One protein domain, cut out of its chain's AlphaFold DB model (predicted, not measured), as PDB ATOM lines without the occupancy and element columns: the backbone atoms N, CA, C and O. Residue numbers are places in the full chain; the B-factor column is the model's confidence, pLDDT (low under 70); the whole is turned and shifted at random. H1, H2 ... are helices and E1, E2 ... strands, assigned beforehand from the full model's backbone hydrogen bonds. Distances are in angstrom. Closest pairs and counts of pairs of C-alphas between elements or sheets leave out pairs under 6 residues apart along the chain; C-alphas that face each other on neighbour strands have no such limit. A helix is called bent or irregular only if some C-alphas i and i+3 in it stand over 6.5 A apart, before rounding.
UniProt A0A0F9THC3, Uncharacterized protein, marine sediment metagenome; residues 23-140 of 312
ATOM      1  N   PHE A  23      -1.755   9.626 -22.262       45.91
ATOM      2  CA  PHE A  23      -3.001   9.586 -23.066       45.91
ATOM      3  C   PHE A  23      -3.787   8.251 -23.078       45.91
ATOM      4  O   PHE A  23      -4.683   8.094 -23.902       45.91
ATOM      5  N   GLN A  24      -3.492   7.266 -22.216       52.91
ATOM      6  CA  GLN A  24      -4.187   5.959 -22.227       52.91
ATOM      7  C   GLN A  24      -4.250   5.298 -20.837       52.91
ATOM      8  O   GLN A  24      -3.643   4.253 -20.628       52.91
ATOM      9  N   ASP A  25      -5.001   5.878 -19.904       63.00
ATOM     10  CA  ASP A  25      -5.509   5.140 -18.733       63.00
ATOM     11  C   ASP A  25      -7.047   5.098 -18.751       63.00
ATOM     12  O   ASP A  25      -7.691   5.067 -17.706       63.00
ATOM     13  N   ALA A  26      -7.646   5.081 -19.949       70.00
ATOM     14  CA  ALA A  26      -9.044   4.696 -20.100       70.00
ATOM     15  C   ALA A  26      -9.148   3.222 -19.658       70.00
ATOM     16  O   ALA A  26      -8.596   2.351 -20.344       70.00
ATOM     17  N   PRO A  27      -9.764   2.916 -18.505       81.62
ATOM     18  CA  PRO A  27      -9.791   1.558 -17.993       81.62
ATOM     19  C   PRO A  27     -10.577   0.686 -18.969       81.62
ATOM     20  O   PRO A  27     -11.666   1.054 -19.399       81.62
ATOM     21  N   VAL A  28     -10.036  -0.473 -19.350       87.81
ATOM     22  CA  VAL A  28     -10.750  -1.403 -20.237       87.81
ATOM     23  C   VAL A  28     -12.028  -1.857 -19.542       87.81
ATOM     24  O   VAL A  28     -11.984  -2.348 -18.416       87.81
ATOM     25  N   GLY A  29     -13.167  -1.710 -20.210       88.56
ATOM     26  CA  GLY A  29     -14.457  -1.970 -19.587       88.56
ATOM     27  C   GLY A  29     -15.588  -1.196 -20.240       88.56
ATOM     28  O   GLY A  29     -15.428  -0.603 -21.305       88.56
ATOM     29  N   THR A  30     -16.755  -1.262 -19.615       92.00
ATOM     30  CA  THR A  30     -17.878  -0.370 -19.908       92.00
ATOM     31  C   THR A  30     -18.075   0.498 -18.684       92.00
ATOM     32  O   THR A  30     -18.142  -0.057 -17.593       92.00
ATOM     33  N   HIS A  31     -18.153   1.804 -18.899       91.06
ATOM     34  CA  HIS A  31     -18.267   2.825 -17.865       91.06
ATOM     35  C   HIS A  31     -19.385   3.790 -18.245       91.06
ATOM     36  O   HIS A  31     -19.708   3.947 -19.431       91.06
ATOM     37  N   ILE A  32     -19.958   4.436 -17.247       91.62
ATOM     38  CA  ILE A  32     -20.787   5.620 -17.388       91.62
ATOM     39  C   ILE A  32     -19.880   6.834 -17.220       91.62
ATOM     40  O   ILE A  32     -19.084   6.932 -16.286       91.62
ATOM     41  N   CYS A  33     -19.939   7.752 -18.174       92.00
ATOM     42  CA  CYS A  33     -19.054   8.903 -18.203       92.00
ATOM     43  C   CYS A  33     -19.828  10.187 -18.473       92.00
ATOM     44  O   CYS A  33     -20.689  10.184 -19.343       92.00
ATOM     45  N   LYS A  34     -19.466  11.292 -17.821       91.31
ATOM     46  CA  LYS A  34     -19.854  12.639 -18.263       91.31
ATOM     47  C   LYS A  34     -18.967  13.076 -19.420       91.31
ATOM     48  O   LYS A  34     -17.754  12.843 -19.397       91.31
ATOM     49  N   ILE A  35     -19.551  13.723 -20.419       91.94
ATOM     50  CA  ILE A  35     -18.790  14.459 -21.431       91.94
ATOM     51  C   ILE A  35     -18.455  15.823 -20.828       91.94
ATOM     52  O   ILE A  35     -19.357  16.568 -20.478       91.94
ATOM     53  N   VAL A  36     -17.170  16.123 -20.640       90.75
ATOM     54  CA  VAL A  36     -16.744  17.295 -19.840       90.75
ATOM     55  C   VAL A  36     -15.975  18.341 -20.632       90.75
ATOM     56  O   VAL A  36     -15.665  19.397 -20.100       90.75
ATOM     57  N   GLY A  37     -15.623  18.054 -21.882       90.88
ATOM     58  CA  GLY A  37     -14.870  18.989 -22.706       90.88
ATOM     59  C   GLY A  37     -14.455  18.390 -24.035       90.88
ATOM     60  O   GLY A  37     -14.559  17.180 -24.259       90.88
ATOM     61  N   TYR A  38     -13.919  19.227 -24.912       93.75
ATOM     62  CA  TYR A  38     -13.218  18.777 -26.103       93.75
ATOM     63  C   TYR A  38     -12.052  19.708 -26.422       93.75
ATOM     64  O   TYR A  38     -12.020  20.858 -26.010       93.75
ATOM     65  N   THR A  39     -11.078  19.199 -27.170       88.69
ATOM     66  CA  THR A  39      -9.972  20.004 -27.698       88.69
ATOM     67  C   THR A  39      -9.928  19.884 -29.210       88.69
ATOM     68  O   THR A  39     -10.077  18.789 -29.766       88.69
ATOM     69  N   LYS A  40      -9.711  21.011 -29.886       91.25
ATOM     70  CA  LYS A  40      -9.461  21.079 -31.330       91.25
ATOM     71  C   LYS A  40      -7.957  21.148 -31.584       91.25
ATOM     72  O   LYS A  40      -7.211  21.757 -30.824       91.25
ATOM     73  N   GLY A  41      -7.484  20.523 -32.653       85.81
ATOM     74  CA  GLY A  41      -6.069  20.589 -32.998       85.81
ATOM     75  C   GLY A  41      -5.789  20.253 -34.450       85.81
ATOM     76  O   GLY A  41      -6.601  19.653 -35.147       85.81
ATOM     77  N   THR A  42      -4.603  20.637 -34.917       85.50
ATOM     78  CA  THR A  42      -4.135  20.318 -36.270       85.50
ATOM     79  C   THR A  42      -2.877  19.466 -36.187       85.50
ATOM     80  O   THR A  42      -1.832  19.892 -35.697       85.50
ATOM     81  N   GLY A  43      -2.979  18.225 -36.656       77.56
ATOM     82  CA  GLY A  43      -1.874  17.279 -36.718       77.56
ATOM     83  C   GLY A  43      -1.291  17.150 -38.124       77.56
ATOM     84  O   GLY A  43      -1.810  17.666 -39.108       77.56
ATOM     85  N   LYS A  44      -0.233  16.341 -38.256       75.06
ATOM     86  CA  LYS A  44       0.387  16.024 -39.562       75.06
ATOM     87  C   LYS A  44      -0.561  15.354 -40.565       75.06
ATOM     88  O   LYS A  44      -0.215  15.258 -41.738       75.06
ATOM     89  N   LYS A  45      -1.680  14.810 -40.086       70.94
ATOM     90  CA  LYS A  45      -2.676  14.084 -40.881       70.94
ATOM     91  C   LYS A  45      -3.954  14.891 -41.136       70.94
ATOM     92  O   LYS A  45      -4.823  14.383 -41.824       70.94
ATOM     93  N   GLY A  46      -4.044  16.118 -40.619       80.56
ATOM     94  CA  GLY A  46      -5.235  16.958 -40.721       80.56
ATOM     95  C   GLY A  46      -5.723  17.450 -39.362       80.56
ATOM     96  O   GLY A  46      -5.047  17.278 -38.339       80.56
ATOM     97  N   THR A  47      -6.893  18.073 -39.383       87.62
ATOM     98  CA  THR A  47      -7.598  18.567 -38.203       87.62
ATOM     99  C   THR A  47      -8.165  17.396 -37.403       87.62
ATOM    100  O   THR A  47      -8.556  16.364 -37.954       87.62
ATOM    101  N   TYR A  48      -8.181  17.525 -36.084       88.62
ATOM    102  CA  TYR A  48      -8.772  16.546 -35.189       88.62
ATOM    103  C   TYR A  48      -9.519  17.235 -34.052       88.62
ATOM    104  O   TYR A  48      -9.208  18.364 -33.667       88.62
ATOM    105  N   VAL A  49     -10.465  16.494 -33.492       90.56
ATOM    106  CA  VAL A  49     -11.150  16.809 -32.244       90.56
ATOM    107  C   VAL A  49     -10.879  15.686 -31.258       90.56
ATOM    108  O   VAL A  49     -10.864  14.512 -31.626       90.56
ATOM    109  N   SER A  50     -10.650  16.028 -30.000       90.00
ATOM    110  CA  SER A  50     -10.502  15.067 -28.915       90.00
ATOM    111  C   SER A  50     -11.523  15.372 -27.832       90.00
ATOM    112  O   SER A  50     -11.360  16.350 -27.112       90.00
ATOM    113  N   VAL A  51     -12.558  14.539 -27.722       91.19
ATOM    114  CA  VAL A  51     -13.628  14.674 -26.719       91.19
ATOM    115  C   VAL A  51     -13.188  14.006 -25.422       91.19
ATOM    116  O   VAL A  51     -12.724  12.864 -25.455       91.19
ATOM    117  N   THR A  52     -13.331  14.695 -24.296       91.50
ATOM    118  CA  THR A  52     -12.925  14.247 -22.963       91.50
ATOM    119  C   THR A  52     -14.123  13.725 -22.178       91.50
ATOM    120  O   THR A  52     -15.152  14.385 -22.050       91.50
ATOM    121  N   PHE A  53     -13.955  12.527 -21.632       91.50
ATOM    122  CA  PHE A  53     -14.919  11.807 -20.815       91.50
ATOM    123  C   PHE A  53     -14.391  11.705 -19.385       91.50
ATOM    124  O   PHE A  53     -13.229  11.344 -19.186       91.50
ATOM    125  N   LEU A  54     -15.248  11.980 -18.409       89.31
ATOM    126  CA  LEU A  54     -15.016  11.760 -16.985       89.31
ATOM    127  C   LEU A  54     -15.821  10.541 -16.545       89.31
ATOM    128  O   LEU A  54     -17.041  10.561 -16.657       89.31
ATOM    129  N   ILE A  55     -15.170   9.495 -16.048       89.69
ATOM    130  CA  ILE A  55     -15.871   8.337 -15.479       89.69
ATOM    131  C   ILE A  55     -16.568   8.773 -14.196       89.69
ATOM    132  O   ILE A  55     -15.935   9.405 -13.353       89.69
ATOM    133  N   VAL A  56     -17.843   8.423 -14.053       88.62
ATOM    134  CA  VAL A  56     -18.640   8.744 -12.859       88.62
ATOM    135  C   VAL A  56     -19.075   7.502 -12.085       88.62
ATOM    136  O   VAL A  56     -19.580   7.630 -10.978       88.62
ATOM    137  N   ASP A  57     -18.861   6.300 -12.630       84.94
ATOM    138  CA  ASP A  57     -19.262   5.041 -12.006       84.94
ATOM    139  C   ASP A  57     -18.078   4.148 -11.594       84.94
ATOM    140  O   ASP A  57     -16.999   4.123 -12.196       84.94
ATOM    141  N   GLY A  58     -18.311   3.354 -10.546       82.75
ATOM    142  CA  GLY A  58     -17.416   2.285 -10.105       82.75
ATOM    143  C   GLY A  58     -16.041   2.742  -9.593       82.75
ATOM    144  O   GLY A  58     -15.814   3.893  -9.237       82.75
ATOM    145  N   GLU A  59     -15.086   1.803  -9.559       80.56
ATOM    146  CA  GLU A  59     -13.730   2.005  -9.000       80.56
ATOM    147  C   GLU A  59     -12.906   3.071  -9.749       80.56
ATOM    148  O   GLU A  59     -11.900   3.571  -9.246       80.56
ATOM    149  N   PHE A  60     -13.307   3.408 -10.974       85.12
ATOM    150  CA  PHE A  60     -12.589   4.351 -11.825       85.12
ATOM    151  C   PHE A  60     -13.225   5.740 -11.866       85.12
ATOM    152  O   PHE A  60     -12.760   6.562 -12.660       85.12
ATOM    153  N   SER A  61     -14.226   6.003 -11.019       85.56
ATOM    154  CA  SER A  61     -14.842   7.322 -10.894       85.56
ATOM    155  C   SER A  61     -13.795   8.424 -10.679       85.56
ATOM    156  O   SER A  61     -12.742   8.218 -10.066       85.56
ATOM    157  N   GLY A  62     -14.039   9.575 -11.297       80.38
ATOM    158  CA  GLY A  62     -13.165  10.743 -11.316       80.38
ATOM    159  C   GLY A  62     -12.010  10.690 -12.321       80.38
ATOM    160  O   GLY A  62     -11.292  11.675 -12.502       80.38
ATOM    161  N   ARG A  63     -11.805   9.572 -13.030       85.31
ATOM    162  CA  ARG A  63     -10.763   9.499 -14.068       85.31
ATOM    163  C   ARG A  63     -11.232  10.108 -15.382       85.31
ATOM    164  O   ARG A  63     -12.280   9.740 -15.908       85.31
ATOM    165  N   LYS A  64     -10.384  10.956 -15.966       89.88
ATOM    166  CA  LYS A  64     -10.577  11.523 -17.305       89.88
ATOM    167  C   LYS A  64      -9.844  10.706 -18.371       89.88
ATOM    168  O   LYS A  64      -8.715  10.251 -18.169       89.88
ATOM    169  N   PHE A  65     -10.458  10.552 -19.537       88.19
ATOM    170  CA  PHE A  65      -9.802  10.054 -20.746       88.19
ATOM    171  C   PHE A  65     -10.438  10.675 -21.989       88.19
ATOM    172  O   PHE A  65     -11.575  11.128 -21.938       88.19
ATOM    173  N   SER A  66      -9.733  10.668 -23.120       88.50
ATOM    174  CA  SER A  66     -10.239  11.310 -24.336       88.50
ATOM    175  C   SER A  66     -10.350  10.356 -25.520       88.50
ATOM    176  O   SER A  66      -9.558   9.423 -25.682       88.50
ATOM    177  N   LYS A  67     -11.342  10.611 -26.373       88.38
ATOM    178  CA  LYS A  67     -11.536   9.950 -27.662       88.38
ATOM    179  C   LYS A  67     -11.164  10.900 -28.789       88.38
ATOM    180  O   LYS A  67     -11.736  11.976 -28.919       88.38
ATOM    181  N   TYR A  68     -10.258  10.441 -29.642       88.56
ATOM    182  CA  TYR A  68      -9.817  11.182 -30.814       88.56
ATOM    183  C   TYR A  68     -10.701  10.902 -32.027       88.56
ATOM    184  O   TYR A  68     -10.916   9.746 -32.400       88.56
ATOM    185  N   PHE A  69     -11.118  11.978 -32.680       87.56
ATOM    186  CA  PHE A  69     -11.814  12.001 -33.952       87.56
ATOM    187  C   PHE A  69     -10.974  12.774 -34.964       87.56
ATOM    188  O   PHE A  69     -10.550  13.899 -34.719       87.56
ATOM    189  N   GLU A  70     -10.715  12.157 -36.109       87.00
ATOM    190  CA  GLU A  70     -10.028  12.816 -37.215       87.00
ATOM    191  C   GLU A  70     -11.075  13.468 -38.120       87.00
ATOM    192  O   GLU A  70     -11.996  12.790 -38.579       87.00
ATOM    193  N   ILE A  71     -10.928  14.768 -38.380       86.06
ATOM    194  CA  ILE A  71     -11.783  15.512 -39.306       86.06
ATOM    195  C   ILE A  71     -11.154  15.382 -40.694       86.06
ATOM    196  O   ILE A  71     -10.330  16.187 -41.125       86.06
ATOM    197  N   SER A  72     -11.499  14.294 -41.375       84.19
ATOM    198  CA  SER A  72     -11.145  14.029 -42.770       84.19
ATOM    199  C   SER A  72     -12.321  13.363 -43.480       84.19
ATOM    200  O   SER A  72     -13.158  12.745 -42.825       84.19
ATOM    201  N   GLU A  73     -12.408  13.461 -44.811       79.31
ATOM    202  CA  GLU A  73     -13.546  12.920 -45.583       79.31
ATOM    203  C   GLU A  73     -13.839  11.440 -45.276       79.31
ATOM    204  O   GLU A  73     -14.991  11.018 -45.262       79.31
ATOM    205  N   GLU A  74     -12.805  10.653 -44.975       82.44
ATOM    206  CA  GLU A  74     -12.933   9.219 -44.690       82.44
ATOM    207  C   GLU A  74     -13.332   8.903 -43.239       82.44
ATOM    208  O   GLU A  74     -13.742   7.777 -42.950       82.44
ATOM    209  N   ARG A  75     -13.157   9.852 -42.308       84.19
ATOM    210  CA  ARG A  75     -13.298   9.615 -40.858       84.19
ATOM    211  C   ARG A  75     -14.283  10.534 -40.154       84.19
ATOM    212  O   ARG A  75     -14.663  10.233 -39.023       84.19
ATOM    213  N   LEU A  76     -14.743  11.584 -40.826       84.19
ATOM    214  CA  LEU A  76     -15.748  12.506 -40.309       84.19
ATOM    215  C   LEU A  76     -17.041  11.773 -39.934       84.19
ATOM    216  O   LEU A  76     -17.655  12.108 -38.927       84.19
ATOM    217  N   SER A  77     -17.400  10.712 -40.664       86.31
ATOM    218  CA  SER A  77     -18.561   9.868 -40.357       86.31
ATOM    219  C   SER A  77     -18.571   9.341 -38.919       86.31
ATOM    220  O   SER A  77     -19.636   9.276 -38.322       86.31
ATOM    221  N   PHE A  78     -17.410   9.035 -38.327       86.56
ATOM    222  CA  PHE A  78     -17.333   8.569 -36.937       86.56
ATOM    223  C   PHE A  78     -17.647   9.669 -35.918       86.56
ATOM    224  O   PHE A  78     -18.173   9.372 -34.846       86.56
ATOM    225  N   LEU A  79     -17.285  10.919 -36.221       88.38
ATOM    226  CA  LEU A  79     -17.622  12.068 -35.381       88.38
ATOM    227  C   LEU A  79     -19.106  12.407 -35.516       88.38
ATOM    228  O   LEU A  79     -19.778  12.615 -34.515       88.38
ATOM    229  N   LEU A  80     -19.626  12.383 -36.742       87.94
ATOM    230  CA  LEU A  80     -21.040  12.628 -36.997       87.94
ATOM    231  C   LEU A  80     -21.931  11.544 -36.375       87.94
ATOM    232  O   LEU A  80     -22.950  11.867 -35.787       87.94
ATOM    233  N   GLU A  81     -21.535  10.269 -36.417       87.12
ATOM    234  CA  GLU A  81     -22.255   9.179 -35.735       87.12
ATOM    235  C   GLU A  81     -22.274   9.372 -34.210       87.12
ATOM    236  O   GLU A  81     -23.282   9.104 -33.554       87.12
ATOM    237  N   PHE A  82     -21.177   9.879 -33.643       89.31
ATOM    238  CA  PHE A  82     -21.115  10.238 -32.230       89.31
ATOM    239  C   PHE A  82     -22.072  11.389 -31.887       89.31
ATOM    240  O   PHE A  82     -22.824  11.266 -30.927       89.31
ATOM    241  N   LEU A  83     -22.097  12.454 -32.692       87.44
ATOM    242  CA  LEU A  83     -23.020  13.578 -32.496       87.44
ATOM    243  C   LEU A  83     -24.481  13.160 -32.710       87.44
ATOM    244  O   LEU A  83     -25.342  13.503 -31.914       87.44
ATOM    245  N   ALA A  84     -24.772  12.318 -33.699       86.19
ATOM    246  CA  ALA A  84     -26.117  11.777 -33.884       86.19
ATOM    247  C   ALA A  84     -26.572  10.911 -32.700       86.19
ATOM    248  O   ALA A  84     -27.743  10.926 -32.336       86.19
ATOM    249  N   THR A  85     -25.648  10.190 -32.054       84.81
ATOM    250  CA  THR A  85     -25.942   9.464 -30.805       84.81
ATOM    251  C   THR A  85     -26.290  10.419 -29.659       84.81
ATOM    252  O   THR A  85     -27.006  10.023 -28.745       84.81
ATOM    253  N   ALA A  86     -25.804  11.660 -29.718       83.88
ATOM    254  CA  ALA A  86     -26.136  12.720 -28.773       83.88
ATOM    255  C   ALA A  86     -27.441  13.461 -29.113       83.88
ATOM    256  O   ALA A  86     -27.831  14.350 -28.371       83.88
ATOM    257  N   GLY A  87     -28.109  13.105 -30.216       83.69
ATOM    258  CA  GLY A  87     -29.371  13.714 -30.635       83.69
ATOM    259  C   GLY A  87     -29.251  14.802 -31.704       83.69
ATOM    260  O   GLY A  87     -30.278  15.326 -32.123       83.69
ATOM    261  N   PHE A  88     -28.049  15.116 -32.199       85.25
ATOM    262  CA  PHE A  88     -27.889  16.109 -33.269       85.25
ATOM    263  C   PHE A  88     -28.308  15.560 -34.640       85.25
ATOM    264  O   PHE A  88     -27.975  14.426 -35.003       85.25
ATOM    265  N   GLU A  89     -28.988  16.378 -35.447       82.12
ATOM    266  CA  GLU A  89     -29.400  15.983 -36.794       82.12
ATOM    267  C   GLU A  89     -28.227  16.036 -37.784       82.12
ATOM    268  O   GLU A  89     -27.472  17.002 -37.876       82.12
ATOM    269  N   MET A  90     -28.070  14.975 -38.582       80.31
ATOM    270  CA  MET A  90     -26.943  14.848 -39.517       80.31
ATOM    271  C   MET A  90     -26.915  15.944 -40.597       80.31
ATOM    272  O   MET A  90     -25.842  16.287 -41.098       80.31
ATOM    273  N   ASP A  91     -28.081  16.482 -40.963       80.88
ATOM    274  CA  ASP A  91     -28.235  17.487 -42.022       80.88
ATOM    275  C   ASP A  91     -27.739  18.889 -41.608       80.88
ATOM    276  O   ASP A  91     -27.520  19.754 -42.471       80.88
ATOM    277  N   ASP A  92     -27.485  19.101 -40.312       78.50
ATOM    278  CA  ASP A  92     -26.967  20.360 -39.768       78.50
ATOM    279  C   ASP A  92     -25.457  20.524 -39.988       78.50
ATOM    280  O   ASP A  92     -24.927  21.642 -40.021       78.50
ATOM    281  N   PHE A  93     -24.741  19.426 -40.239       83.88
ATOM    282  CA  PHE A  93     -23.285  19.424 -40.363       83.88
ATOM    283  C   PHE A  93     -22.814  19.741 -41.784       83.88
ATOM    284  O   PHE A  93     -22.353  18.882 -42.537       83.88
ATOM    285  N   LYS A  94     -22.888  21.024 -42.149       81.06
ATOM    286  CA  LYS A  94     -22.444  21.537 -43.464       81.06
ATOM    287  C   LYS A  94     -21.006  22.057 -43.470       81.06
ATOM    288  O   LYS A  94     -20.458  22.346 -44.533       81.06
ATOM    289  N   SER A  95     -20.398  22.221 -42.297       82.81
ATOM    290  CA  SER A  95     -19.046  22.764 -42.136       82.81
ATOM    291  C   SER A  95     -18.385  22.293 -40.837       82.81
ATOM    292  O   SER A  95     -19.046  21.778 -39.938       82.81
ATOM    293  N   GLU A  96     -17.081  22.532 -40.689       79.94
ATOM    294  CA  GLU A  96     -16.392  22.313 -39.408       79.94
ATOM    295  C   GLU A  96     -16.972  23.193 -38.286       79.94
ATOM    296  O   GLU A  96     -17.086  22.743 -37.154       79.94
ATOM    297  N   LYS A  97     -17.425  24.416 -38.600       83.31
ATOM    298  CA  LYS A  97     -18.035  25.321 -37.609       83.31
ATOM    299  C   LYS A  97     -19.306  24.741 -36.987       83.31
ATOM    300  O   LYS A  97     -19.471  24.819 -35.778       83.31
ATOM    301  N   SER A  98     -20.172  24.124 -37.795       84.81
ATOM    302  CA  SER A  98     -21.380  23.448 -37.290       84.81
ATOM    303  C   SER A  98     -21.049  22.249 -36.398       84.81
ATOM    304  O   SER A  98     -21.801  21.950 -35.481       84.81
ATOM    305  N   VAL A  99     -19.911  21.588 -36.631       86.25
ATOM    306  CA  VAL A  99     -19.441  20.490 -35.773       86.25
ATOM    307  C   VAL A  99     -18.985  21.022 -34.416       86.25
ATOM    308  O   VAL A  99     -19.340  20.439 -33.400       86.25
ATOM    309  N   TYR A 100     -18.230  22.125 -34.386       87.12
ATOM    310  CA  TYR A 100     -17.794  22.732 -33.124       87.12
ATOM    311  C   TYR A 100     -18.973  23.253 -32.302       87.12
ATOM    312  O   TYR A 100     -19.060  22.905 -31.134       87.12
ATOM    313  N   LYS A 101     -19.945  23.928 -32.931       88.44
ATOM    314  CA  LYS A 101     -21.166  24.386 -32.248       88.44
ATOM    315  C   LYS A 101     -21.919  23.245 -31.553       88.44
ATOM    316  O   LYS A 101     -22.294  23.375 -30.398       88.44
ATOM    317  N   ALA A 102     -22.086  22.108 -32.230       87.06
ATOM    318  CA  ALA A 102     -22.721  20.938 -31.620       87.06
ATOM    319  C   ALA A 102     -21.886  20.340 -30.474       87.06
ATOM    320  O   ALA A 102     -22.437  19.807 -29.519       87.06
ATOM    321  N   LEU A 103     -20.553  20.406 -30.553       87.31
ATOM    322  CA  LEU A 103     -19.682  19.967 -29.461       87.31
ATOM    323  C   LEU A 103     -19.735  20.918 -28.261       87.31
ATOM    324  O   LEU A 103     -19.664  20.433 -27.137       87.31
ATOM    325  N   ASP A 104     -19.864  22.225 -28.494       87.25
ATOM    326  CA  ASP A 104     -20.052  23.230 -27.443       87.25
ATOM    327  C   ASP A 104     -21.373  22.984 -26.702       87.25
ATOM    328  O   ASP A 104     -21.366  22.865 -25.480       87.25
ATOM    329  N   GLU A 105     -22.477  22.801 -27.437       87.38
ATOM    330  CA  GLU A 105     -23.789  22.438 -26.872       87.38
ATOM    331  C   GLU A 105     -23.704  21.116 -26.088       87.38
ATOM    332  O   GLU A 105     -24.071  21.052 -24.916       87.38
ATOM    333  N   LEU A 106     -23.088  20.084 -26.676       87.31
ATOM    334  CA  LEU A 106     -22.913  18.784 -26.029       87.31
ATOM    335  C   LEU A 106     -22.097  18.853 -24.730       87.31
ATOM    336  O   LEU A 106     -22.360  18.107 -23.789       87.31
ATOM    337  N   VAL A 107     -21.054  19.681 -24.691       87.31
ATOM    338  CA  VAL A 107     -20.232  19.865 -23.488       87.31
ATOM    339  C   VAL A 107     -20.937  20.747 -22.465       87.31
ATOM    340  O   VAL A 107     -20.752  20.507 -21.274       87.31
ATOM    341  N   GLY A 108     -21.745  21.718 -22.893       77.88
ATOM    342  CA  GLY A 108     -22.556  22.556 -22.009       77.88
ATOM    343  C   GLY A 108     -23.536  21.729 -21.179       77.88
ATOM    344  O   GLY A 108     -23.564  21.861 -19.955       77.88
ATOM    345  N   ASP A 109     -24.235  20.797 -21.828       81.88
ATOM    346  CA  ASP A 109     -25.212  19.916 -21.175       81.88
ATOM    347  C   ASP A 109     -24.553  18.854 -20.274       81.88
ATOM    348  O   ASP A 109     -25.186  18.286 -19.384       81.88
ATOM    349  N   LYS A 110     -23.258  18.576 -20.486       82.38
ATOM    350  CA  LYS A 110     -22.470  17.547 -19.783       82.38
ATOM    351  C   LYS A 110     -23.202  16.199 -19.641       82.38
ATOM    352  O   LYS A 110     -23.202  15.621 -18.542       82.38
ATOM    353  N   PRO A 111     -23.799  15.642 -20.712       86.94
ATOM    354  CA  PRO A 111     -24.664  14.489 -20.572       86.94
ATOM    355  C   PRO A 111     -23.867  13.249 -20.173       86.94
ATOM    356  O   PRO A 111     -22.661  13.109 -20.441       86.94
ATOM    357  N   LEU A 112     -24.573  12.309 -19.550       90.12
ATOM    358  CA  LEU A 112     -24.026  10.994 -19.274       90.12
ATOM    359  C   LEU A 112     -23.974  10.166 -20.554       90.12
ATOM    360  O   LEU A 112     -24.885  10.155 -21.374       90.12
ATOM    361  N   ALA A 113     -22.912   9.391 -20.696       91.69
ATOM    362  CA  ALA A 113     -22.679   8.521 -21.826       91.69
ATOM    363  C   ALA A 113     -22.207   7.149 -21.353       91.69
ATOM    364  O   ALA A 113     -21.316   7.021 -20.516       91.69
ATOM    365  N   LYS A 114     -22.752   6.091 -21.951       91.69
ATOM    366  CA  LYS A 114     -22.251   4.729 -21.782       91.69
ATOM    367  C   LYS A 114     -21.090   4.496 -22.733       91.69
ATOM    368  O   LYS A 114     -21.278   4.295 -23.940       91.69
ATOM    369  N   VAL A 115     -19.885   4.458 -22.184       91.56
ATOM    370  CA  VAL A 115     -18.647   4.339 -22.947       91.56
ATOM    371  C   VAL A 115     -18.017   2.970 -22.731       91.56
ATOM    372  O   VAL A 115     -17.753   2.542 -21.613       91.56
ATOM    373  N   ARG A 116     -17.737   2.259 -23.825       90.56
ATOM    374  CA  ARG A 116     -16.966   1.017 -23.818       90.56
ATOM    375  C   ARG A 116     -15.549   1.276 -24.302       90.56
ATOM    376  O   ARG A 116     -15.329   1.652 -25.451       90.56
ATOM    377  N   VAL A 117     -14.585   0.966 -23.453       89.81
ATOM    378  CA  VAL A 117     -13.161   1.015 -23.759       89.81
ATOM    379  C   VAL A 117     -12.668  -0.407 -24.012       89.81
ATOM    380  O   VAL A 117     -12.856  -1.304 -23.189       89.81
ATOM    381  N   SER A 118     -12.044  -0.635 -25.167       86.06
ATOM    382  CA  SER A 118     -11.485  -1.934 -25.543       86.06
ATOM    383  C   SER A 118     -10.073  -1.780 -26.084       86.06
ATOM    384  O   SER A 118      -9.842  -1.054 -27.051       86.06
ATOM    385  N   GLU A 119      -9.148  -2.558 -25.540       85.88
ATOM    386  CA  GLU A 119      -7.813  -2.722 -26.107       85.88
ATOM    387  C   GLU A 119      -7.836  -3.782 -27.210       85.88
ATOM    388  O   GLU A 119      -8.348  -4.890 -27.022       85.88
ATOM    389  N   LYS A 120      -7.305  -3.437 -28.383       80.19
ATOM    390  CA  LYS A 120      -7.072  -4.384 -29.472       80.19
ATOM    391  C   LYS A 120      -5.715  -4.089 -30.101       80.19
ATOM    392  O   LYS A 120      -5.480  -2.987 -30.592       80.19
ATOM    393  N   ASP A 121      -4.843  -5.093 -30.081       78.31
ATOM    394  CA  ASP A 121      -3.450  -4.994 -30.518       78.31
ATOM    395  C   ASP A 121      -2.681  -3.900 -29.744       78.31
ATOM    396  O   ASP A 121      -2.470  -4.038 -28.543       78.31
ATOM    397  N   ASP A 122      -2.291  -2.815 -30.420       75.00
ATOM    398  CA  ASP A 122      -1.568  -1.661 -29.863       75.00
ATOM    399  C   ASP A 122      -2.460  -0.405 -29.718       75.00
ATOM    400  O   ASP A 122      -1.947   0.707 -29.532       75.00
ATOM    401  N   PHE A 123      -3.783  -0.558 -29.856       71.56
ATOM    402  CA  PHE A 123      -4.746   0.544 -29.862       71.56
ATOM    403  C   PHE A 123      -5.800   0.395 -28.760       71.56
ATOM    404  O   PHE A 123      -6.396  -0.668 -28.579       71.56
ATOM    405  N   VAL A 124      -6.070   1.502 -28.070       80.12
ATOM    406  CA  VAL A 124      -7.227   1.658 -27.184       80.12
ATOM    407  C   VAL A 124      -8.351   2.253 -28.022       80.12
ATOM    408  O   VAL A 124      -8.208   3.352 -28.554       80.12
ATOM    409  N   ASN A 125      -9.447   1.513 -28.172       82.50
ATOM    410  CA  ASN A 125     -10.644   1.974 -28.864       82.50
ATOM    411  C   ASN A 125     -11.690   2.397 -27.839       82.50
ATOM    412  O   ASN A 125     -11.980   1.647 -26.905       82.50
ATOM    413  N   VAL A 126     -12.277   3.569 -28.054       86.12
ATOM    414  CA  VAL A 126     -13.326   4.138 -27.207       86.12
ATOM    415  C   VAL A 126     -14.617   4.205 -28.016       86.12
ATOM    416  O   VAL A 126     -14.701   4.904 -29.029       86.12
ATOM    417  N   TYR A 127     -15.633   3.473 -27.578       85.81
ATOM    418  CA  TYR A 127     -16.949   3.417 -28.204       85.81
ATOM    419  C   TYR A 127     -17.956   4.107 -27.290       85.81
ATOM    420  O   TYR A 127     -18.171   3.651 -26.173       85.81
ATOM    421  N   CYS A 128     -18.561   5.198 -27.753       85.81
ATOM    422  CA  CYS A 128     -19.724   5.770 -27.084       85.81
ATOM    423  C   CYS A 128     -20.934   5.021 -27.638       85.81
ATOM    424  O   CYS A 128     -21.206   5.117 -28.831       85.81
ATOM    425  N   ASN A 129     -21.557   4.178 -26.818       84.69
ATOM    426  CA  ASN A 129     -22.644   3.306 -27.269       84.69
ATOM    427  C   ASN A 129     -24.015   3.956 -27.091       84.69
ATOM    428  O   ASN A 129     -24.970   3.539 -27.738       84.69
ATOM    429  N   LYS A 130     -24.119   4.886 -26.140       86.38
ATOM    430  CA  LYS A 130     -25.354   5.565 -25.776       86.38
ATOM    431  C   LYS A 130     -25.013   6.864 -25.063       86.38
ATOM    432  O   LYS A 130     -24.103   6.855 -24.236       86.38
ATOM    433  N   ILE A 131     -25.755   7.917 -25.358       87.19
ATOM    434  CA  ILE A 131     -25.850   9.111 -24.523       87.19
ATOM    435  C   ILE A 131     -27.222   9.034 -23.855       87.19
ATOM    436  O   ILE A 131     -28.202   8.668 -24.505       87.19
ATOM    437  N   PHE A 132     -27.241   9.185 -22.539       83.62
ATOM    438  CA  PHE A 132     -28.455   9.115 -21.740       83.62
ATOM    439  C   PHE A 132     -29.173  10.456 -21.821       83.62
ATOM    440  O   PHE A 132     -28.522  11.500 -21.813       83.62
ATOM    441  N   THR A 133     -30.499  10.408 -21.897       80.31
ATOM    442  CA  THR A 133     -31.330  11.581 -21.608       80.31
ATOM    443  C   THR A 133     -31.314  11.856 -20.106       80.31
ATOM    444  O   THR A 133     -30.942  10.975 -19.327       80.31
ATOM    445  N   ASP A 134     -31.754  13.042 -19.691       71.81
ATOM    446  CA  ASP A 134     -31.856  13.387 -18.268       71.81
ATOM    447  C   ASP A 134     -32.704  12.364 -17.497       71.81
ATOM    448  O   ASP A 134     -32.274  11.861 -16.463       71.81
ATOM    449  N   GLU A 135     -33.840  11.944 -18.065       70.88
ATOM    450  CA  GLU A 135     -34.701  10.902 -17.487       70.88
ATOM    451  C   GLU A 135     -33.962   9.566 -17.292       70.88
ATOM    452  O   GLU A 135     -34.066   8.927 -16.249       70.88
ATOM    453  N   GLU A 136     -33.183   9.129 -18.285       73.75
ATOM    454  CA  GLU A 136     -32.455   7.860 -18.192       73.75
ATOM    455  C   GLU A 136     -31.210   7.954 -17.305       73.75
ATOM    456  O   GLU A 136     -30.735   6.930 -16.814       73.75
ATOM    457  N   ALA A 137     -30.652   9.154 -17.135       73.31
ATOM    458  CA  ALA A 137     -29.531   9.423 -16.246       73.31
ATOM    459  C   ALA A 137     -29.939   9.304 -14.770       73.31
ATOM    460  O   ALA A 137     -29.146   8.815 -13.963       73.31
ATOM    461  N   GLU A 138     -31.168   9.699 -14.428       66.44
ATOM    462  CA  GLU A 138     -31.715   9.610 -13.068       66.44
ATOM    463  C   GLU A 138     -31.883   8.166 -12.570       66.44
ATOM    464  O   GLU A 138     -31.735   7.905 -11.376       66.44
ATOM    465  N   ASP A 139     -32.116   7.218 -13.480       75.00
ATOM    466  CA  ASP A 139     -32.278   5.791 -13.170       75.00
ATOM    467  C   ASP A 139     -30.950   5.059 -12.890       75.00
ATOM    468  O   ASP A 139     -30.951   3.877 -12.527       75.00
ATOM    469  N   LEU A 140     -29.798   5.708 -13.095       72.06
ATOM    470  CA  LEU A 140     -28.496   5.029 -13.068       72.06
ATOM    471  C   LEU A 140     -27.896   4.820 -11.668       72.06
ATOM    472  O   LEU A 140     -26.826   4.217 -11.600       72.06
TER     473      LEU A 140
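AT A GLANCE: This is residues 23 to 140 of the 312 residues of an uncharacterized protein of marine sediment metagenome (UniProt A0A0F9THC3). One five-stranded sheet, sharply bent at E1, is folded into two leaves that face each other, E3 and E2 against E4 and E5, and is curled like part of a barrel. H1 and H2 pack on one face of it, H1 on the two edge strands E3 and E5, H2 on E1 with its line along E2, while the short H3 only grazes the sheet near the end of the printed part. The printed part has 118 residues with three named helices and five named strands, in the order E1 E2 E3 H1 H2 E4 E5 H3; the sheet's order is E3 E2 E1 E4 E5, all antiparallel, and the class is mixed, helices and strands. It is compact, with a radius of gyration of the C-alphas of 14.0 A, and flat, spanning 38 by 36 by 18 A.

IN THESE COORDINATES: E1, residues 29 to 43, begins at C-alpha 29 (-14.457, -1.970, -19.587), is 28.7 A long and bends by 103 degrees at residue 32. E2, residues 46 to 55, is 28.7 A long, and E3, residues 64 to 71, 22.4 A. H1, residues 76 to 85, is followed by H2, residues 96 to 109, which is 20.4 A long and begins at C-alpha 96 (-16.392, 22.313, -39.408). E4, residues 112 to 120, is 25.1 A long, and E5, residues 123 to 131, 23.4 A. H3, residues 134 to 138, ends at C-alpha 138 (-31.715, 9.610, -13.068).

HOW THE PARTS SIT: The hairpins E1 and E2, and E2 and E3, form a meander, each strand the antiparallel neighbour of the one before; N 41 and O 48 are 2.9 A apart, N 51 and O 67 2.9 A. On the other side of E1 is E4, antiparallel, with N 31 and O 115 at 2.8 A. E4 and E5 are a hairpin, with N 116 and O 127 at 2.8 A. The closest C-alphas of E3 and E5, Lys 67 and Val 126, are 6.1 A apart. H1 is on the sheet; its closest C-alphas are Leu 79 to Phe 69 of E3, 6.0 A, and Thr 85 to Ile 131 of E5, 6.3 A. H2, on the same face, lies over E2 and E1 at a height over the sheet of 9.4 A and runs along the strands, at 9 degrees to E2 on the local plane. H1 and H2 are close but not clearly touching, Leu 83 to Ala 102 being their closest C-alphas at 7.4 A, with a shallow tilt of 32 degrees, the same way. H3 is apart from H1 and H2. In H1, H2 and H3 every O i to N i+4 pair is within hydrogen-bond range.

THE WHOLE: The C-alphas farthest apart, of Lys 44 and Asp 139, are 43.2 A from each other. The printed part has no cut and no long link. Mean pLDDT of the printed part is 84.0; residues 23 to 25 and 138 are under 70.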